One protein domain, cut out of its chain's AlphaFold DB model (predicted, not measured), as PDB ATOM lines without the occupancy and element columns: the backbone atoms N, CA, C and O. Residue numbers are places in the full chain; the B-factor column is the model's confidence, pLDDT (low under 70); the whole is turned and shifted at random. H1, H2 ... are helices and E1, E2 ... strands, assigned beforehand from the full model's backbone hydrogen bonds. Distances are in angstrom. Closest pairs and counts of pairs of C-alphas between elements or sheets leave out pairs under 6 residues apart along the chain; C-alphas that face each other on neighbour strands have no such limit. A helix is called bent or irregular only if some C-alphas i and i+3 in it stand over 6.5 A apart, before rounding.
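Overview. This is residues 2 to 148 of the 401 residues of an uncharacterized protein of Bhargavaea cecembensis DSE10 (UniProt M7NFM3). One long, twisted sheet of eight strands makes a wall, with helices H1 and H2 over one face and no named helix over the other. The wall is two four-stranded halves joined edge to edge where E4 meets E8; H1 is mainly over the half E1 to E4, and H2 over E5, E6 and E7. The printed part has 147 residues, with two named helices and eight named strands in the order H1 E1 E2 E3 E4 H2 E5 E6 E7 E8. The antiparallel sheet runs E1 E2 E3 E4 E8 E7 E6 E5, and the class is mixed, helices and strands. The whole is compact, with a radius of gyration of the C-alphas of 15.4 A and spans of 52 by 38 by 23 A.

Along the chain. Begin in the sheet with E1, residues 23 to 27, its first C-alpha at (84.970, -47.141, 416.358). E2 is residues 34 to 39, E3 45 to 51 and E4 57 to 61. Further on come E5, residues 98 to 105, 20.9 A long, and E6, residues 109 to 117, 25.7 A. E7, residues 123 to 134, is also 25.7 A from first to last C-alpha and bends by 70 degrees at residue 127. E8, residues 139 to 144, ends at C-alpha 144, (77.944, -51.226, 395.024). Find H1 at residues 2 to 14, 20.0 A, from C-alpha 2 at (93.017, -46.207, 406.557). H2 is residues 76 to 95, 20.2 A, with a kink of 75 degrees near residue 89. Both helices are irregular: C-alphas 10 and 13 are 7.1 A apart in H1, and C-alphas 90 and 93 are 9.5 A apart in H2.

Arrangement. E1 to E4 form one meander, each strand the antiparallel neighbour of the one before, and E5 to E8 form another. Look for N 26 and O 36, 2.8 A, between E1 and E2, and for N 112 and O 131, 2.8 A, between E6 and E7. E4 and E8 are antiparallel neighbours at 154 degrees, with N 142 and O 60 at 2.8 A. The edge strands E1 and E5 are apart. H1 and H2 are on the same face of the sheet. The closest C-alphas of H1 and E1 are those of Val 4 and Ala 25, 7.2 A; of H2 and E6, those of Arg 80 and Ile 112, 6.8 A. H1, with residues 10 to 14 alone, touches H2, with residues 86 to 90 alone; their closest C-alphas, of Lys 10 and Thr 90, are 5.9 A apart. Their lines have a shallow tilt of 28 degrees, opposite ways. Of the O i to N i+4 pairs, 7 of 9 in H1 and 13 of 16 in H2 are within hydrogen-bond range.

Size, cuts and confidence. The two C-alphas farthest apart, of Gly 42 and Asp 120, are 52.8 A apart. The printed part has no cut. The link from E4 to H2, residues 62 to 75, is long. Mean pLDDT of the printed part is 91.4, and residues 29 to 32 are under 70.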
ATOM      1  N   ASP A   2      93.328 -47.618 406.873       78.50
ATOM      2  CA  ASP A   2      93.017 -46.207 406.557       78.50
ATOM      3  C   ASP A   2      91.878 -46.018 405.541       78.50
ATOM      4  O   ASP A   2      91.044 -45.130 405.699       78.50
ATOM      5  N   SER A   3      91.786 -46.883 404.524       86.12
ATOM      6  CA  SER A   3      90.695 -46.856 403.539       86.12
ATOM      7  C   SER A   3      89.322 -47.158 404.147       86.12
ATOM      8  O   SER A   3      88.337 -46.534 403.767       86.12
ATOM      9  N   VAL A   4      89.256 -48.075 405.114       90.06
ATOM     10  CA  VAL A   4      88.010 -48.507 405.773       90.06
ATOM     11  C   VAL A   4      87.450 -47.378 406.620       90.06
ATOM     12  O   VAL A   4      86.296 -46.996 406.459       90.06
ATOM     13  N   MET A   5      88.291 -46.781 407.470       94.19
ATOM     14  CA  MET A   5      87.863 -45.662 408.309       94.19
ATOM     15  C   MET A   5      87.553 -44.411 407.482       94.19
ATOM     16  O   MET A   5      86.684 -43.634 407.868       94.19
ATOM     17  N   LYS A   6      88.195 -44.233 406.318       94.06
ATOM     18  CA  LYS A   6      87.829 -43.180 405.363       94.06
ATOM     19  C   LYS A   6      86.419 -43.382 404.805       94.06
ATOM     20  O   LYS A   6      85.671 -42.412 404.742       94.06
ATOM     21  N   TRP A   7      86.056 -44.604 404.411       95.31
ATOM     22  CA  TRP A   7      84.698 -44.916 403.952       95.31
ATOM     23  C   TRP A   7      83.672 -44.751 405.065       95.31
ATOM     24  O   TRP A   7      82.706 -44.020 404.887       95.31
ATOM     25  N   PHE A   8      83.931 -45.326 406.240       95.12
ATOM     26  CA  PHE A   8      83.052 -45.154 407.393       95.12
ATOM     27  C   PHE A   8      82.845 -43.673 407.739       95.12
ATOM     28  O   PHE A   8      81.721 -43.241 407.970       95.12
ATOM     29  N   GLY A   9      83.909 -42.866 407.668       95.50
ATOM     30  CA  GLY A   9      83.839 -41.418 407.856       95.50
ATOM     31  C   GLY A   9      82.874 -40.704 406.905       95.50
ATOM     32  O   GLY A   9      82.227 -39.747 407.321       95.50
ATOM     33  N   LYS A  10      82.738 -41.180 405.659       95.69
ATOM     34  CA  LYS A  10      81.756 -40.654 404.697       95.69
ATOM     35  C   LYS A  10      80.321 -41.046 405.053       95.69
ATOM     36  O   LYS A  10      79.410 -40.278 404.778       95.69
ATOM     37  N   PHE A  11      80.121 -42.214 405.662       96.31
ATOM     38  CA  PHE A  11      78.788 -42.720 406.005       96.31
ATOM     39  C   PHE A  11      78.233 -42.095 407.285       96.31
ATOM     40  O   PHE A  11      77.021 -41.957 407.402       96.31
ATOM     41  N   LEU A  12      79.093 -41.667 408.217       95.44
ATOM     42  CA  LEU A  12      78.701 -41.126 409.528       95.44
ATOM     43  C   LEU A  12      77.550 -40.104 409.532       95.44
ATOM     44  O   LEU A  12      76.712 -40.223 410.420       95.44
ATOM     45  N   PRO A  13      77.437 -39.139 408.594       96.50
ATOM     46  CA  PRO A  13      76.305 -38.203 408.572       96.50
ATOM     47  C   PRO A  13      74.932 -38.869 408.373       96.50
ATOM     48  O   PRO A  13      73.896 -38.249 408.619       96.50
ATOM     49  N   TYR A  14      74.929 -40.120 407.917       96.00
ATOM     50  CA  TYR A  14      73.756 -40.926 407.598       96.00
ATOM     51  C   TYR A  14      73.542 -42.080 408.587       96.00
ATOM     52  O   TYR A  14      72.584 -42.836 408.443       96.00
ATOM     53  N   LEU A  15      74.407 -42.202 409.597       94.06
ATOM     54  CA  LEU A  15      74.284 -43.159 410.694       94.06
ATOM     55  C   LEU A  15      73.840 -42.414 411.954       94.06
ATOM     56  O   LEU A  15      74.130 -41.230 412.114       94.06
ATOM     57  N   ASP A  16      73.168 -43.102 412.874       89.62
ATOM     58  CA  ASP A  16      72.776 -42.500 414.149       89.62
ATOM     59  C   ASP A  16      73.620 -43.009 415.315       89.62
ATOM     60  O   ASP A  16      74.013 -44.172 415.359       89.62
ATOM     61  N   GLY A  17      73.895 -42.123 416.272       88.06
ATOM     62  CA  GLY A  17      74.536 -42.470 417.541       88.06
ATOM     63  C   GLY A  17      76.001 -42.923 417.461       88.06
ATOM     64  O   GLY A  17      76.588 -43.236 418.498       88.06
ATOM     65  N   LEU A  18      76.616 -42.938 416.274       91.81
ATOM     66  CA  LEU A  18      77.994 -43.392 416.070       91.81
ATOM     67  C   LEU A  18      78.975 -42.222 415.934       91.81
ATOM     68  O   LEU A  18      78.685 -41.198 415.318       91.81
ATOM     69  N   LYS A  19      80.175 -42.395 416.496       93.12
ATOM     70  CA  LYS A  19      81.288 -41.440 416.404       93.12
ATOM     71  C   LYS A  19      82.548 -42.138 415.930       93.12
ATOM     72  O   LYS A  19      82.866 -43.222 416.413       93.12
ATOM     73  N   ILE A  20      83.296 -41.514 415.021       93.81
ATOM     74  CA  ILE A  20      84.481 -42.142 414.417       93.81
ATOM     75  C   ILE A  20      85.548 -42.495 415.457       93.81
ATOM     76  O   ILE A  20      86.216 -43.520 415.344       93.81
ATOM     77  N   GLU A  21      85.694 -41.667 416.493       93.94
ATOM     78  CA  GLU A  21      86.662 -41.850 417.567       93.94
ATOM     79  C   GLU A  21      86.370 -43.067 418.452       93.94
ATOM     80  O   GLU A  21      87.306 -43.609 419.047       93.94
ATOM     81  N   ASP A  22      85.119 -43.532 418.485       93.88
ATOM     82  CA  ASP A  22      84.669 -44.661 419.302       93.88
ATOM     83  C   ASP A  22      84.713 -45.992 418.543       93.88
ATOM     84  O   ASP A  22      84.534 -47.045 419.158       93.88
ATOM     85  N   ILE A  23      84.988 -45.967 417.235       95.19
ATOM     86  CA  ILE A  23      84.970 -47.141 416.358       95.19
ATOM     87  C   ILE A  23      86.384 -47.554 415.943       95.19
ATOM     88  O   ILE A  23      87.264 -46.728 415.691       95.19
ATOM     89  N   GLU A  24      86.607 -48.861 415.871       94.88
ATOM     90  CA  GLU A  24      87.792 -49.474 415.280       94.88
ATOM     91  C   GLU A  24      87.400 -50.533 414.248       94.88
ATOM     92  O   GLU A  24      86.381 -51.207 414.385       94.88
ATOM     93  N   ALA A  25      88.225 -50.687 413.213       93.12
ATOM     94  CA  ALA A  25      88.045 -51.716 412.196       93.12
ATOM     95  C   ALA A  25      88.872 -52.957 412.547       93.12
ATOM     96  O   ALA A  25      90.081 -52.862 412.770       93.12
ATOM     97  N   ARG A  26      88.237 -54.126 412.540       91.44
ATOM     98  CA  ARG A  26      88.873 -55.431 412.733       91.44
ATOM     99  C   ARG A  26      88.748 -56.226 411.437       91.44
ATOM    100  O   ARG A  26      87.659 -56.328 410.879       91.44
ATOM    101  N   GLY A  27      89.868 -56.728 410.922       83.00
ATOM    102  CA  GLY A  27      89.842 -57.594 409.740       83.00
ATOM    103  C   GLY A  27      89.131 -58.906 410.068       83.00
ATOM    104  O   GLY A  27      89.308 -59.425 411.169       83.00
ATOM    105  N   SER A  28      88.330 -59.413 409.134       76.06
ATOM    106  CA  SER A  28      87.774 -60.766 409.213       76.06
ATOM    107  C   SER A  28      88.758 -61.775 408.613       76.06
ATOM    108  O   SER A  28      89.451 -61.467 407.640       76.06
ATOM    109  N   ASP A  29      88.816 -62.983 409.178       65.31
ATOM    110  CA  ASP A  29      89.744 -64.036 408.747       65.31
ATOM    111  C   ASP A  29      89.396 -64.628 407.364       65.31
ATOM    112  O   ASP A  29      90.241 -65.287 406.759       65.31
ATOM    113  N   CYS A  30      88.195 -64.378 406.824       55.41
ATOM    114  CA  CYS A  30      87.800 -64.736 405.454       55.41
ATOM    115  C   CYS A  30      86.484 -64.049 405.041       55.41
ATOM    116  O   CYS A  30      85.557 -64.033 405.853       55.41
ATOM    117  N   PRO A  31      86.320 -63.610 403.774       66.06
ATOM    118  CA  PRO A  31      87.322 -63.391 402.719       66.06
ATOM    119  C   PRO A  31      88.110 -62.062 402.862       66.06
ATOM    120  O   PRO A  31      87.686 -61.145 403.567       66.06
ATOM    121  N   PRO A  32      89.282 -61.926 402.199       69.94
ATOM    122  CA  PRO A  32      90.090 -60.708 402.248       69.94
ATOM    123  C   PRO A  32      89.350 -59.509 401.643       69.94
ATOM    124  O   PRO A  32      88.867 -59.582 400.517       69.94
ATOM    125  N   GLY A  33      89.338 -58.390 402.373       79.81
ATOM    126  CA  GLY A  33      88.591 -57.181 402.001       79.81
ATOM    127  C   GLY A  33      87.420 -56.877 402.936       79.81
ATOM    128  O   GLY A  33      86.921 -55.753 402.902       79.81
ATOM    129  N   ASN A  34      87.062 -57.820 403.812       90.44
ATOM    130  CA  ASN A  34      85.956 -57.684 404.754       90.44
ATOM    131  C   ASN A  34      86.446 -57.170 406.110       90.44
ATOM    132  O   ASN A  34      87.417 -57.675 406.688       90.44
ATOM    133  N   TRP A  35      85.753 -56.158 406.619       93.12
ATOM    134  CA  TRP A  35      86.069 -55.496 407.873       93.12
ATOM    135  C   TRP A  35      84.825 -55.401 408.736       93.12
ATOM    136  O   TRP A  35      83.798 -54.887 408.303       93.12
ATOM    137  N   MET A  36      84.961 -55.841 409.981       94.25
ATOM    138  CA  MET A  36      83.969 -55.599 411.015       94.25
ATOM    139  C   MET A  36      84.310 -54.286 411.717       94.25
ATOM    140  O   MET A  36      85.449 -54.069 412.142       94.25
ATOM    141  N   LEU A  37      83.332 -53.400 411.838       94.50
ATOM    142  CA  LEU A  37      83.429 -52.170 412.610       94.50
ATOM    143  C   LEU A  37      82.912 -52.457 414.015       94.50
ATOM    144  O   LEU A  37      81.770 -52.879 414.189       94.50
ATOM    145  N   CYS A  38      83.746 -52.225 415.024       94.69
ATOM    146  CA  CYS A  38      83.410 -52.484 416.420       94.69
ATOM    147  C   CYS A  38      83.569 -51.222 417.266       94.69
ATOM    148  O   CYS A  38      84.483 -50.424 417.042       94.69
ATOM    149  N   LYS A  39      82.754 -51.080 418.315       93.81
ATOM    150  CA  LYS A  39      83.031 -50.109 419.381       93.81
ATOM    151  C   LYS A  39      84.341 -50.483 420.072       93.81
ATOM    152  O   LYS A  39      84.485 -51.594 420.583       93.81
ATOM    153  N   LYS A  40      85.270 -49.531 420.190       93.81
ATOM    154  CA  LYS A  40      86.529 -49.689 420.946       93.81
ATOM    155  C   LYS A  40      86.267 -50.144 422.377       93.81
ATOM    156  O   LYS A  40      86.994 -50.961 422.937       93.81
ATOM    157  N   ARG A  41      85.199 -49.614 422.977       90.62
ATOM    158  CA  ARG A  41      84.728 -50.021 424.296       90.62
ATOM    159  C   ARG A  41      83.714 -51.153 424.148       90.62
ATOM    160  O   ARG A  41      82.613 -50.933 423.666       90.62
ATOM    161  N   GLY A  42      84.086 -52.347 424.598       87.06
ATOM    162  CA  GLY A  42      83.206 -53.522 424.624       87.06
ATOM    163  C   GLY A  42      83.305 -54.424 423.395       87.06
ATOM    164  O   GLY A  42      82.976 -55.597 423.505       87.06
ATOM    165  N   GLY A  43      83.822 -53.931 422.263       89.94
ATOM    166  CA  GLY A  43      84.014 -54.740 421.057       89.94
ATOM    167  C   GLY A  43      82.719 -55.126 420.339       89.94
ATOM    168  O   GLY A  43      82.763 -55.994 419.476       89.94
ATOM    169  N   GLU A  44      81.594 -54.505 420.701       92.12
ATOM    170  CA  GLU A  44      80.287 -54.712 420.072       92.12
ATOM    171  C   GLU A  44      80.352 -54.335 418.581       92.12
ATOM    172  O   GLU A  44      80.867 -53.250 418.271       92.12
ATOM    173  N   PRO A  45      79.878 -55.196 417.662       93.25
ATOM    174  CA  PRO A  45      79.816 -54.876 416.243       93.25
ATOM    175  C   PRO A  45      78.777 -53.779 415.994       93.25
ATOM    176  O   PRO A  45      77.703 -53.775 416.585       93.25
ATOM    177  N   VAL A  46      79.109 -52.830 415.125       93.88
ATOM    178  CA  VAL A  46      78.203 -51.745 414.716       93.88
ATOM    179  C   VAL A  46      77.963 -51.719 413.216       93.88
ATOM    180  O   VAL A  46      77.017 -51.085 412.763       93.88
ATOM    181  N   GLY A  47      78.800 -52.404 412.443       94.06
ATOM    182  CA  GLY A  47      78.614 -52.521 411.010       94.06
ATOM    183  C   GLY A  47      79.675 -53.377 410.347       94.06
ATOM    184  O   GLY A  47      80.716 -53.674 410.931       94.06
ATOM    185  N   GLU A  48      79.412 -53.727 409.103       94.94
ATOM    186  CA  GLU A  48      80.299 -54.502 408.252       94.94
ATOM    187  C   GLU A  48      80.607 -53.714 406.980       94.94
ATOM    188  O   GLU A  48      79.777 -52.952 406.488       94.94
ATOM    189  N   LEU A  49      81.830 -53.849 406.469       95.06
ATOM    190  CA  LEU A  49      82.290 -53.110 405.302       95.06
ATOM    191  C   LEU A  49      83.204 -53.976 404.437       95.06
ATOM    192  O   LEU A  49      84.227 -54.476 404.910       95.06
ATOM    193  N   HIS A  50      82.859 -54.139 403.158       94.44
ATOM    194  CA  HIS A  50      83.664 -54.893 402.193       94.44
ATOM    195  C   HIS A  50      84.247 -53.962 401.141       94.44
ATOM    196  O   HIS A  50      83.531 -53.199 400.487       94.44
ATOM    197  N   LEU A  51      85.562 -54.051 400.958       93.31
ATOM    198  CA  LEU A  51      86.291 -53.306 399.940       93.31
ATOM    199  C   LEU A  51      86.802 -54.230 398.843       93.31
ATOM    200  O   LEU A  51      87.270 -55.337 399.109       93.31
ATOM    201  N   ASP A  52      86.800 -53.737 397.609       89.94
ATOM    202  CA  ASP A  52      87.492 -54.408 396.518       89.94
ATOM    203  C   ASP A  52      89.022 -54.266 396.621       89.94
ATOM    204  O   ASP A  52      89.577 -53.555 397.466       89.94
ATOM    205  N   LYS A  53      89.741 -54.932 395.709       87.44
ATOM    206  CA  LYS A  53      91.214 -54.923 395.665       87.44
ATOM    207  C   LYS A  53      91.822 -53.528 395.449       87.44
ATOM    208  O   LYS A  53      93.013 -53.354 395.694       87.44
ATOM    209  N   LYS A  54      91.042 -52.553 394.968       88.56
ATOM    210  CA  LYS A  54      91.453 -51.155 394.759       88.56
ATOM    211  C   LYS A  54      91.034 -50.246 395.923       88.56
ATOM    212  O   LYS A  54      91.378 -49.067 395.919       88.56
ATOM    213  N   GLY A  55      90.342 -50.783 396.931       89.81
ATOM    214  CA  GLY A  55      89.843 -50.035 398.081       89.81
ATOM    215  C   GLY A  55      88.505 -49.328 397.839       89.81
ATOM    216  O   GLY A  55      88.124 -48.492 398.660       89.81
ATOM    217  N   GLY A  56      87.811 -49.630 396.738       91.69
ATOM    218  CA  GLY A  56      86.446 -49.172 396.484       91.69
ATOM    219  C   GLY A  56      85.437 -49.950 397.326       91.69
ATOM    220  O   GLY A  56      85.652 -51.129 397.605       91.69
ATOM    221  N   ILE A  57      84.356 -49.297 397.753       94.69
ATOM    222  CA  ILE A  57      83.287 -49.950 398.517       94.69
ATOM    223  C   ILE A  57      82.512 -50.931 397.628       94.69
ATOM    224  O   ILE A  57      82.159 -50.602 396.495       94.69
ATOM    225  N   ARG A  58      82.255 -52.132 398.153       94.12
ATOM    226  CA  ARG A  58      81.371 -53.146 397.554       94.12
ATOM    227  C   ARG A  58      80.107 -53.350 398.362       94.12
ATOM    228  O   ARG A  58      79.038 -53.474 397.781       94.12
ATOM    229  N   TYR A  59      80.256 -53.363 399.678       96.19
ATOM    230  CA  TYR A  59      79.172 -53.642 400.597       96.19
ATOM    231  C   TYR A  59      79.368 -52.867 401.892       96.19
ATOM    232  O   TYR A  59      80.500 -52.742 402.373       96.19
ATOM    233  N   PHE A  60      78.278 -52.365 402.453       97.12
ATOM    234  CA  PHE A  60      78.226 -51.857 403.812       97.12
ATOM    235  C   PHE A  60      76.900 -52.244 404.458       97.12
ATOM    236  O   PHE A  60      75.856 -52.081 403.836       97.12
ATOM    237  N   GLN A  61      76.955 -52.659 405.720       96.31
ATOM    238  CA  GLN A  61      75.779 -52.907 406.546       96.31
ATOM    239  C   GLN A  61      75.925 -52.206 407.893       96.31
ATOM    240  O   GLN A  61      76.973 -52.284 408.541       96.31
ATOM    241  N   ASN A  62      74.866 -51.547 408.340       95.25
ATOM    242  CA  ASN A  62      74.767 -50.918 409.647       95.25
ATOM    243  C   ASN A  62      74.048 -51.853 410.630       95.25
ATOM    244  O   ASN A  62      72.848 -51.727 410.860       95.25
ATOM    245  N   ILE A  63      74.804 -52.764 411.245       93.19
ATOM    246  CA  ILE A  63      74.299 -53.711 412.256       93.19
ATOM    247  C   ILE A  63      73.644 -52.962 413.428       93.19
ATOM    248  O   ILE A  63      72.664 -53.424 414.003       93.19
ATOM    249  N   HIS A  64      74.126 -51.758 413.761       85.38
ATOM    250  CA  HIS A  64      73.543 -50.959 414.841       85.38
ATOM    251  C   HIS A  64      72.089 -50.527 414.575       85.38
ATOM    252  O   HIS A  64      71.378 -50.173 415.515       85.38
ATOM    253  N   ALA A  65      71.645 -50.543 413.316       85.12
ATOM    254  CA  ALA A  65      70.288 -50.174 412.940       85.12
ATOM    255  C   ALA A  65      69.296 -51.352 412.952       85.12
ATOM    256  O   ALA A  65      68.101 -51.082 412.982       85.12
ATOM    257  N   GLU A  66      69.726 -52.621 412.979       81.25
ATOM    258  CA  GLU A  66      68.823 -53.788 412.843       81.25
ATOM    259  C   GLU A  66      67.661 -53.790 413.846       81.25
ATOM    260  O   GLU A  66      66.510 -53.965 413.459       81.25
ATOM    261  N   ASP A  67      67.941 -53.495 415.117       78.62
ATOM    262  CA  ASP A  67      66.945 -53.540 416.198       78.62
ATOM    263  C   ASP A  67      66.274 -52.187 416.481       78.62
ATOM    264  O   ASP A  67      65.612 -51.987 417.508       78.62
ATOM    265  N   ARG A  68      66.476 -51.201 415.606       79.50
ATOM    266  CA  ARG A  68      65.948 -49.858 415.823       79.50
ATOM    267  C   ARG A  68      64.509 -49.747 415.334       79.50
ATOM    268  O   ARG A  68      64.204 -50.017 414.179       79.50
ATOM    269  N   THR A  69      63.644 -49.208 416.189       78.88
ATOM    270  CA  THR A  69      62.312 -48.749 415.783       78.88
ATOM    271  C   THR A  69      62.381 -47.292 415.307       78.88
ATOM    272  O   THR A  69      62.772 -46.425 416.099       78.88
ATOM    273  N   PRO A  70      61.994 -46.983 414.055       80.44
ATOM    274  CA  PRO A  70      61.939 -45.612 413.563       80.44
ATOM    275  C   PRO A  70      60.992 -44.755 414.411       80.44
ATOM    276  O   PRO A  70      59.841 -45.118 414.645       80.44
ATOM    277  N   VAL A  71      61.468 -43.597 414.871       77.94
ATOM    278  CA  VAL A  71      60.647 -42.645 415.652       77.94
ATOM    279  C   VAL A  71      59.822 -41.737 414.731       77.94
ATOM    280  O   VAL A  71      58.781 -41.213 415.124       77.94
ATOM    281  N   VAL A  72      60.292 -41.548 413.499       87.00
ATOM    282  CA  VAL A  72      59.661 -40.746 412.448       87.00
ATOM    283  C   VAL A  72      59.679 -41.566 411.165       87.00
ATOM    284  O   VAL A  72      60.663 -42.236 410.880       87.00
ATOM    285  N   VAL A  73      58.608 -41.504 410.379       91.94
ATOM    286  CA  VAL A  73      58.545 -42.143 409.061       91.94
ATOM    287  C   VAL A  73      58.614 -41.052 407.998       91.94
ATOM    288  O   VAL A  73      57.767 -40.159 407.954       91.94
ATOM    289  N   LEU A  74      59.655 -41.101 407.176       93.06
ATOM    290  CA  LEU A  74      59.828 -40.272 405.993       93.06
ATOM    291  C   LEU A  74      59.053 -40.877 404.816       93.06
ATOM    292  O   LEU A  74      58.855 -42.093 404.732       93.06
ATOM    293  N   SER A  75      58.618 -40.014 403.899       92.38
ATOM    294  CA  SER A  75      58.013 -40.453 402.642       92.38
ATOM    295  C   SER A  75      59.066 -41.065 401.705       92.38
ATOM    296  O   SER A  75      60.244 -40.701 401.809       92.38
ATOM    297  N   PRO A  76      58.658 -41.914 400.742       91.25
ATOM    298  CA  PRO A  76      59.556 -42.439 399.711       91.25
ATOM    299  C   PRO A  76      60.350 -41.337 398.996       91.25
ATOM    300  O   PRO A  76      61.567 -41.431 398.885       91.25
ATOM    301  N   LEU A  77      59.695 -40.228 398.629       92.50
ATOM    302  CA  LEU A  77      60.344 -39.073 397.998       92.50
ATOM    303  C   LEU A  77      61.443 -38.451 398.879       92.50
ATOM    304  O   LEU A  77      62.536 -38.162 398.402       92.50
ATOM    305  N   ALA A  78      61.182 -38.270 400.177       94.62
ATOM    306  CA  ALA A  78      62.172 -37.702 401.093       94.62
ATOM    307  C   ALA A  78      63.376 -38.638 401.289       94.62
ATOM    308  O   ALA A  78      64.507 -38.179 401.456       94.62
ATOM    309  N   ILE A  79      63.139 -39.950 401.255       95.44
ATOM    310  CA  ILE A  79      64.190 -40.963 401.310       95.44
ATOM    311  C   ILE A  79      64.988 -41.000 400.004       95.44
ATOM    312  O   ILE A  79      66.215 -41.048 400.059       95.44
ATOM    313  N   ARG A  80      64.329 -40.883 398.847       94.88
ATOM    314  CA  ARG A  80      64.976 -40.749 397.535       94.88
ATOM    315  C   ARG A  80      65.916 -39.548 397.497       94.88
ATOM    316  O   ARG A  80      67.082 -39.692 397.138       94.88
ATOM    317  N   ASP A  81      65.440 -38.380 397.923       95.56
ATOM    318  CA  ASP A  81      66.249 -37.157 397.959       95.56
ATOM    319  C   ASP A  81      67.452 -37.315 398.907       95.56
ATOM    320  O   ASP A  81      68.573 -36.904 398.595       95.56
ATOM    321  N   ARG A  82      67.246 -37.980 400.051       96.31
ATOM    322  CA  ARG A  82      68.312 -38.294 401.010       96.31
ATOM    323  C   ARG A  82      69.341 -39.277 400.446       96.31
ATOM    324  O   ARG A  82      70.535 -39.081 400.670       96.31
ATOM    325  N   ALA A  83      68.902 -40.295 399.711       96.88
ATOM    326  CA  ALA A  83      69.770 -41.240 399.019       96.88
ATOM    327  C   ALA A  83      70.592 -40.536 397.925       96.88
ATOM    328  O   ALA A  83      71.804 -40.725 397.855       96.88
ATOM    329  N   GLY A  84      69.975 -39.640 397.149       95.94
ATOM    330  CA  GLY A  84      70.678 -38.810 396.167       95.94
ATOM    331  C   GLY A  84      71.769 -37.938 396.800       95.94
ATOM    332  O   GLY A  84      72.898 -37.906 396.307       95.94
ATOM    333  N   GLN A  85      71.478 -37.295 397.939       96.12
ATOM    334  CA  GLN A  85      72.478 -36.519 398.683       96.12
ATOM    335  C   GLN A  85      73.618 -37.407 399.203       96.12
ATOM    336  O   GLN A  85      74.789 -37.051 399.054       96.12
ATOM    337  N   PHE A  86      73.291 -38.584 399.748       97.31
ATOM    338  CA  PHE A  86      74.287 -39.560 400.190       97.31
ATOM    339  C   PHE A  86      75.242 -39.938 399.059       97.31
ATOM    340  O   PHE A  86      76.461 -39.930 399.256       97.31
ATOM    341  N   ILE A  87      74.704 -40.242 397.875       96.50
ATOM    342  CA  ILE A  87      75.499 -40.626 396.710       96.50
ATOM    343  C   ILE A  87      76.415 -39.472 396.288       96.50
ATOM    344  O   ILE A  87      77.618 -39.686 396.120       96.50
ATOM    345  N   ALA A  88      75.884 -38.251 396.183       95.19
ATOM    346  CA  ALA A  88      76.657 -37.069 395.806       95.19
ATOM    347  C   ALA A  88      77.820 -36.799 396.781       95.19
ATOM    348  O   ALA A  88      78.963 -36.627 396.352       95.19
ATOM    349  N   ASP A  89      77.556 -36.839 398.090       95.19
ATOM    350  CA  ASP A  89      78.561 -36.599 399.134       95.19
ATOM    351  C   ASP A  89      79.642 -37.689 399.169       95.19
ATOM    352  O   ASP A  89      80.819 -37.435 399.454       95.19
ATOM    353  N   THR A  90      79.240 -38.930 398.899       95.12
ATOM    354  CA  THR A  90      80.070 -40.113 399.119       95.12
ATOM    355  C   THR A  90      80.913 -40.471 397.895       95.12
ATOM    356  O   THR A  90      82.096 -40.811 398.045       95.12
ATOM    357  N   PHE A  91      80.335 -40.391 396.695       93.62
ATOM    358  CA  PHE A  91      80.934 -40.856 395.439       93.62
ATOM    359  C   PHE A  91      81.412 -39.710 394.531       93.62
ATOM    360  O   PHE A  91      82.262 -39.930 393.666       93.62
ATOM    361  N   GLY A  92      80.973 -38.467 394.768       90.44
ATOM    362  CA  GLY A  92      81.444 -37.297 394.024       90.44
ATOM    363  C   GLY A  92      81.201 -37.445 392.520       90.44
ATOM    364  O   GLY A  92      80.084 -37.709 392.105       90.44
ATOM    365  N   MET A  93      82.248 -37.327 391.696       85.50
ATOM    366  CA  MET A  93      82.121 -37.445 390.234       85.50
ATOM    367  C   MET A  93      81.570 -38.799 389.759       85.50
ATOM    368  O   MET A  93      80.938 -38.856 388.711       85.50
ATOM    369  N   GLU A  94      81.774 -39.890 390.509       83.94
ATOM    370  CA  GLU A  94      81.202 -41.200 390.149       83.94
ATOM    371  C   GLU A  94      79.664 -41.208 390.247       83.94
ATOM    372  O   GLU A  94      79.022 -42.051 389.627       83.94
ATOM    373  N   ALA A  95      79.074 -40.250 390.972       87.75
ATOM    374  CA  ALA A  95      77.629 -40.056 391.056       87.75
ATOM    375  C   ALA A  95      77.019 -39.442 389.785       87.75
ATOM    376  O   ALA A  95      75.842 -39.657 389.527       87.75
ATOM    377  N   GLU A  96      77.788 -38.680 388.995       86.44
ATOM    378  CA  GLU A  96      77.252 -37.916 387.851       86.44
ATOM    379  C   GLU A  96      76.680 -38.818 386.744       86.44
ATOM    380  O   GLU A  96      75.837 -38.379 385.966       86.44
ATOM    381  N   GLY A  97      77.125 -40.077 386.676       87.69
ATOM    382  CA  GLY A  97      76.643 -41.072 385.714       87.69
ATOM    383  C   GLY A  97      75.522 -41.976 386.232       87.69
ATOM    384  O   GLY A  97      75.177 -42.936 385.544       87.69
ATOM    385  N   LEU A  98      75.004 -41.729 387.438       95.12
ATOM    386  CA  LEU A  98      73.939 -42.524 388.042       95.12
ATOM    387  C   LEU A  98      72.585 -41.822 387.917       95.12
ATOM    388  O   LEU A  98      72.465 -40.624 388.168       95.12
ATOM    389  N   GLN A  99      71.560 -42.592 387.573       94.31
ATOM    390  CA  GLN A  99      70.168 -42.168 387.527       94.31
ATOM    391  C   GLN A  99      69.366 -42.951 388.556       94.31
ATOM    392  O   GLN A  99      69.649 -44.121 388.801       94.31
ATOM    393  N   PHE A 100      68.399 -42.288 389.185       94.50
ATOM    394  CA  PHE A 100      67.415 -42.970 390.017       94.50
ATOM    395  C   PHE A 100      66.621 -43.949 389.147       94.50
ATOM    396  O   PHE A 100      66.221 -43.566 388.051       94.50
ATOM    397  N   SER A 101      66.422 -45.167 389.648       93.06
ATOM    398  CA  SER A 101      65.695 -46.233 388.953       93.06
ATOM    399  C   SER A 101      64.425 -46.615 389.706       93.06
ATOM    400  O   SER A 101      63.340 -46.577 389.142       93.06
ATOM    401  N   SER A 102      64.528 -46.919 391.004       91.19
ATOM    402  CA  SER A 102      63.371 -47.385 391.774       91.19
ATOM    403  C   SER A 102      63.443 -47.056 393.256       91.19
ATOM    404  O   SER A 102      64.522 -46.913 393.841       91.19
ATOM    405  N   VAL A 103      62.263 -46.992 393.879       92.06
ATOM    406  CA  VAL A 103      62.087 -47.074 395.333       92.06
ATOM    407  C   VAL A 103      61.068 -48.159 395.676       92.06
ATOM    408  O   VAL A 103      59.934 -48.143 395.196       92.06
ATOM    409  N   VAL A 104      61.479 -49.096 396.527       89.81
ATOM    410  CA  VAL A 104      60.646 -50.197 397.018       89.81
ATOM    411  C   VAL A 104      60.364 -49.980 398.497       89.81
ATOM    412  O   VAL A 104      61.282 -49.798 399.303       89.81
ATOM    413  N   ASP A 105      59.082 -49.985 398.855       89.25
ATOM    414  CA  ASP A 105      58.622 -49.918 400.237       89.25
ATOM    415  C   ASP A 105      58.547 -51.326 400.832       89.25
ATOM    416  O   ASP A 105      57.692 -52.128 400.471       89.25
ATOM    417  N   LEU A 106      59.470 -51.619 401.747       87.25
ATOM    418  CA  LEU A 106      59.445 -52.817 402.577       87.25
ATOM    419  C   LEU A 106      59.014 -52.438 403.998       87.25
ATOM    420  O   LEU A 106      59.146 -51.287 404.412       87.25
ATOM    421  N   GLU A 107      58.568 -53.416 404.788       84.88
ATOM    422  CA  GLU A 107      57.967 -53.192 406.116       84.88
ATOM    423  C   GLU A 107      58.750 -52.193 406.994       84.88
ATOM    424  O   GLU A 107      58.180 -51.243 407.531       84.88
ATOM    425  N   ASN A 108      60.076 -52.354 407.084       87.12
ATOM    426  CA  ASN A 108      60.927 -51.561 407.982       87.12
ATOM    427  C   ASN A 108      61.953 -50.665 407.268       87.12
ATOM    428  O   ASN A 108      62.596 -49.824 407.905       87.12
ATOM    429  N   VAL A 109      62.107 -50.810 405.952       92.12
ATOM    430  CA  VAL A 109      63.112 -50.090 405.159       92.12
ATOM    431  C   VAL A 109      62.536 -49.645 403.820       92.12
ATOM    432  O   VAL A 109      61.529 -50.158 403.348       92.12
ATOM    433  N   TYR A 110      63.169 -48.663 403.202       94.44
ATOM    434  CA  TYR A 110      63.039 -48.438 401.772       94.44
ATOM    435  C   TYR A 110      64.319 -48.908 401.098       94.44
ATOM    436  O   TYR A 110      65.406 -48.583 401.583       94.44
ATOM    437  N   THR A 111      64.181 -49.609 399.978       95.12
ATOM    438  CA  THR A 111      65.296 -49.899 399.071       95.12
ATOM    439  C   THR A 111      65.235 -48.927 397.902       95.12
ATOM    440  O   THR A 111      64.165 -48.712 397.341       95.12
ATOM    441  N   ILE A 112      66.359 -48.289 397.586       95.75
ATOM    442  CA  ILE A 112      66.488 -47.270 396.549       95.75
ATOM    443  C   ILE A 112      67.622 -47.680 395.621       95.75
ATOM    444  O   ILE A 112      68.759 -47.841 396.074       95.75
ATOM    445  N   ASP A 113      67.330 -47.748 394.328       96.00
ATOM    446  CA  ASP A 113      68.304 -48.108 393.310       96.00
ATOM    447  C   ASP A 113      68.674 -46.917 392.438       96.00
ATOM    448  O   ASP A 113      67.833 -46.140 391.979       96.00
ATOM    449  N   PHE A 114      69.974 -46.802 392.193       96.75
ATOM    450  CA  PHE A 114      70.547 -45.897 391.219       96.75
ATOM    451  C   PHE A 114      71.379 -46.700 390.225       96.75
ATOM    452  O   PHE A 114      72.277 -47.449 390.615       96.75
ATOM    453  N   VAL A 115      71.129 -46.524 388.934       96.38
ATOM    454  CA  VAL A 115      71.749 -47.303 387.854       96.38
ATOM    455  C   VAL A 115      72.481 -46.397 386.874       96.38
ATOM    456  O   VAL A 115      72.223 -45.200 386.792       96.38
ATOM    457  N   ARG A 116      73.433 -46.957 386.126       95.38
ATOM    458  CA  ARG A 116      73.958 -46.299 384.924       95.38
ATOM    459  C   ARG A 116      72.967 -46.490 383.780       95.38
ATOM    460  O   ARG A 116      72.254 -47.489 383.752       95.38
ATOM    461  N   VAL A 117      72.996 -45.576 382.822       94.12
ATOM    462  CA  VAL A 117      72.292 -45.709 381.542       94.12
ATOM    463  C   VAL A 117      73.293 -45.806 380.395       94.12
ATOM    464  O   VAL A 117      74.423 -45.323 380.521       94.12
ATOM    465  N   ASP A 118      72.906 -46.453 379.298       92.19
ATOM    466  CA  ASP A 118      73.676 -46.428 378.053       92.19
ATOM    467  C   ASP A 118      73.429 -45.142 377.236       92.19
ATOM    468  O   ASP A 118      72.768 -44.205 377.689       92.19
ATOM    469  N   GLU A 119      74.028 -45.059 376.044       90.06
ATOM    470  CA  GLU A 119      73.947 -43.876 375.174       90.06
ATOM    471  C   GLU A 119      72.525 -43.597 374.658       90.06
ATOM    472  O   GLU A 119      72.204 -42.445 374.358       90.06
ATOM    473  N   ASP A 120      71.671 -44.623 374.613       89.00
ATOM    474  CA  ASP A 120      70.264 -44.527 374.215       89.00
ATOM    475  C   ASP A 120      69.344 -44.208 375.408       89.00
ATOM    476  O   ASP A 120      68.131 -44.051 375.248       89.00
ATOM    477  N   GLY A 121      69.915 -44.070 376.611       91.06
ATOM    478  CA  GLY A 121      69.183 -43.805 377.845       91.06
ATOM    479  C   GLY A 121      68.533 -45.048 378.451       91.06
ATOM    480  O   GLY A 121      67.663 -44.903 379.308       91.06
ATOM    481  N   LEU A 122      68.926 -46.256 378.029       92.12
ATOM    482  CA  LEU A 122      68.422 -47.492 378.617       92.12
ATOM    483  C   LEU A 122      69.169 -47.804 379.909       92.12
ATOM    484  O   LEU A 122      70.401 -47.779 379.965       92.12
ATOM    485  N   GLU A 123      68.413 -48.132 380.950       94.44
ATOM    486  CA  GLU A 123      68.963 -48.537 382.236       94.44
ATOM    487  C   GLU A 123      69.811 -49.801 382.130       94.44
ATOM    488  O   GLU A 123      69.453 -50.771 381.464       94.44
ATOM    489  N   LEU A 124      70.926 -49.806 382.855       95.00
ATOM    490  CA  LEU A 124      71.797 -50.956 383.028       95.00
ATOM    491  C   LEU A 124      71.529 -51.536 384.425       95.00
ATOM    492  O   LEU A 124      72.105 -51.043 385.404       95.00
ATOM    493  N   PRO A 125      70.677 -52.565 384.569       92.12
ATOM    494  CA  PRO A 125      70.298 -53.089 385.879       92.12
ATOM    495  C   PRO A 125      71.519 -53.591 386.656       92.12
ATOM    496  O   PRO A 125      72.444 -54.175 386.084       92.12
ATOM    497  N   ASN A 126      71.545 -53.372 387.972       92.00
ATOM    498  CA  ASN A 126      72.666 -53.754 388.844       92.00
ATOM    499  C   ASN A 126      74.028 -53.226 388.354       92.00
ATOM    500  O   ASN A 126      75.024 -53.950 388.358       92.00
ATOM    501  N   SER A 127      74.076 -51.978 387.878       94.88
ATOM    502  CA  SER A 127      75.314 -51.339 387.405       94.88
ATOM    503  C   SER A 127      75.783 -50.171 388.277       94.88
ATOM    504  O   SER A 127      76.906 -49.698 388.078       94.88
ATOM    505  N   GLY A 128      74.950 -49.702 389.210       95.88
ATOM    506  CA  GLY A 128      75.221 -48.561 390.080       95.88
ATOM    507  C   GLY A 128      75.231 -48.936 391.561       95.88
ATOM    508  O   GLY A 128      76.102 -49.694 391.997       95.88
ATOM    509  N   LEU A 129      74.298 -48.379 392.329       97.44
ATOM    510  CA  LEU A 129      74.201 -48.502 393.782       97.44
ATOM    511  C   LEU A 129      72.784 -48.922 394.188       97.44
ATOM    512  O   LEU A 129      71.825 -48.300 393.747       97.44
ATOM    513  N   SER A 130      72.687 -49.911 395.074       97.44
ATOM    514  CA  SER A 130      71.465 -50.238 395.818       97.44
ATOM    515  C   SER A 130      71.656 -49.793 397.261       97.44
ATOM    516  O   SER A 130      72.670 -50.126 397.884       97.44
ATOM    517  N   LEU A 131      70.717 -49.016 397.789       97.88
ATOM    518  CA  LEU A 131      70.765 -48.457 399.136       97.88
ATOM    519  C   LEU A 131      69.518 -48.871 399.902       97.88
ATOM    520  O   LEU A 131      68.413 -48.690 399.408       97.88
ATOM    521  N   ALA A 132      69.680 -49.331 401.136       96.75
ATOM    522  CA  ALA A 132      68.566 -49.508 402.053       96.75
ATOM    523  C   ALA A 132      68.635 -48.446 403.149       96.75
ATOM    524  O   ALA A 132      69.661 -48.286 403.817       96.75
ATOM    525  N   PHE A 133      67.532 -47.738 403.361       96.38
ATOM    526  CA  PHE A 133      67.365 -46.799 404.465       96.38
ATOM    527  C   PHE A 133      66.234 -47.262 405.369       96.38
ATOM    528  O   PHE A 133      65.169 -47.652 404.895       96.38
ATOM    529  N   GLN A 134      66.420 -47.145 406.681       94.88
ATOM    530  CA  GLN A 134      65.291 -47.213 407.603       94.88
ATOM    531  C   GLN A 134      64.295 -46.096 407.299       94.88
ATOM    532  O   GLN A 134      64.650 -45.054 406.737       94.88
ATOM    533  N   LYS A 135      63.041 -46.284 407.718       93.19
ATOM    534  CA  LYS A 135      61.967 -45.316 407.462       93.19
ATOM    535  C   LYS A 135      62.252 -43.906 407.995       93.19
ATOM    536  O   LYS A 135      61.668 -42.957 407.488       93.19
ATOM    537  N   ASP A 136      63.149 -43.732 408.963       94.12
ATOM    538  CA  ASP A 136      63.568 -42.423 409.489       94.12
ATOM    539  C   ASP A 136      64.785 -41.804 408.769       94.12
ATOM    540  O   ASP A 136      65.228 -40.709 409.126       94.12
ATOM    541  N   GLY A 137      65.321 -42.471 407.744       94.75
ATOM    542  CA  GLY A 137      66.453 -42.003 406.948       94.75
ATOM    543  C   GLY A 137      67.830 -42.416 407.472       94.75
ATOM    544  O   GLY A 137      68.839 -41.890 406.995       94.75
ATOM    545  N   VAL A 138      67.928 -43.338 408.428       95.75
ATOM    546  CA  VAL A 138      69.221 -43.945 408.782       95.75
ATOM    547  C   VAL A 138      69.647 -44.936 407.698       95.75
ATOM    548  O   VAL A 138      68.864 -45.798 407.307       95.75
ATOM    549  N   LEU A 139      70.885 -44.816 407.209       96.56
ATOM    550  CA  LEU A 139      71.453 -45.770 406.254       96.56
ATOM    551  C   LEU A 139      71.570 -47.140 406.928       96.56
ATOM    552  O   LEU A 139      72.227 -47.279 407.967       96.56
ATOM    553  N   TYR A 140      70.930 -48.132 406.322       95.81
ATOM    554  CA  TYR A 140      70.932 -49.515 406.771       95.81
ATOM    555  C   TYR A 140      71.928 -50.351 405.969       95.81
ATOM    556  O   TYR A 140      72.790 -51.001 406.552       95.81
ATOM    557  N   GLU A 141      71.867 -50.275 404.640       97.19
ATOM    558  CA  GLU A 141      72.703 -51.088 403.758       97.19
ATOM    559  C   GLU A 141      73.107 -50.325 402.494       97.19
ATOM    560  O   GLU A 141      72.400 -49.429 402.029       97.19
ATOM    561  N   LEU A 142      74.257 -50.693 401.933       97.75
ATOM    562  CA  LEU A 142      74.708 -50.288 400.610       97.75
ATOM    563  C   LEU A 142      75.334 -51.476 399.886       97.75
ATOM    564  O   LEU A 142      76.263 -52.101 400.400       97.75
ATOM    565  N   VAL A 143      74.914 -51.691 398.643       97.38
ATOM    566  CA  VAL A 143      75.553 -52.597 397.687       97.38
ATOM    567  C   VAL A 143      76.030 -51.789 396.482       97.38
ATOM    568  O   VAL A 143      75.279 -51.016 395.893       97.38
ATOM    569  N   SER A 144      77.304 -51.950 396.122       95.75
ATOM    570  CA  SER A 144      77.944 -51.226 395.024       95.75
ATOM    571  C   SER A 144      78.331 -52.164 393.885       95.75
ATOM    572  O   SER A 144      79.271 -52.968 393.972       95.75
ATOM    573  N   TYR A 145      77.632 -51.985 392.769       93.88
ATOM    574  CA  TYR A 145      77.888 -52.656 391.499       93.88
ATOM    575  C   TYR A 145      78.785 -51.833 390.567       93.88
ATOM    576  O   TYR A 145      79.033 -52.213 389.419       93.88
ATOM    577  N   LEU A 146      79.325 -50.718 391.065       92.19
ATOM    578  CA  LEU A 146      80.265 -49.895 390.322       92.19
ATOM    579  C   LEU A 146      81.499 -50.709 389.922       92.19
ATOM    580  O   LEU A 146      82.046 -51.525 390.673       92.19
ATOM    581  N   GLY A 147      81.951 -50.501 388.694       88.69
ATOM    582  CA  GLY A 147      83.038 -51.277 388.124       88.69
ATOM    583  C   GLY A 147      82.973 -51.350 386.606       88.69
ATOM    584  O   GLY A 147      82.072 -50.770 385.984       88.69
ATOM    585  N   PRO A 148      83.946 -52.051 386.001       90.06
ATOM    586  CA  PRO A 148      83.925 -52.302 384.572       90.06
ATOM    587  C   PRO A 148      82.673 -53.102 384.206       90.06
ATOM    588  O   PRO A 148      82.263 -53.995 384.943       90.06
TER     589      PRO A 148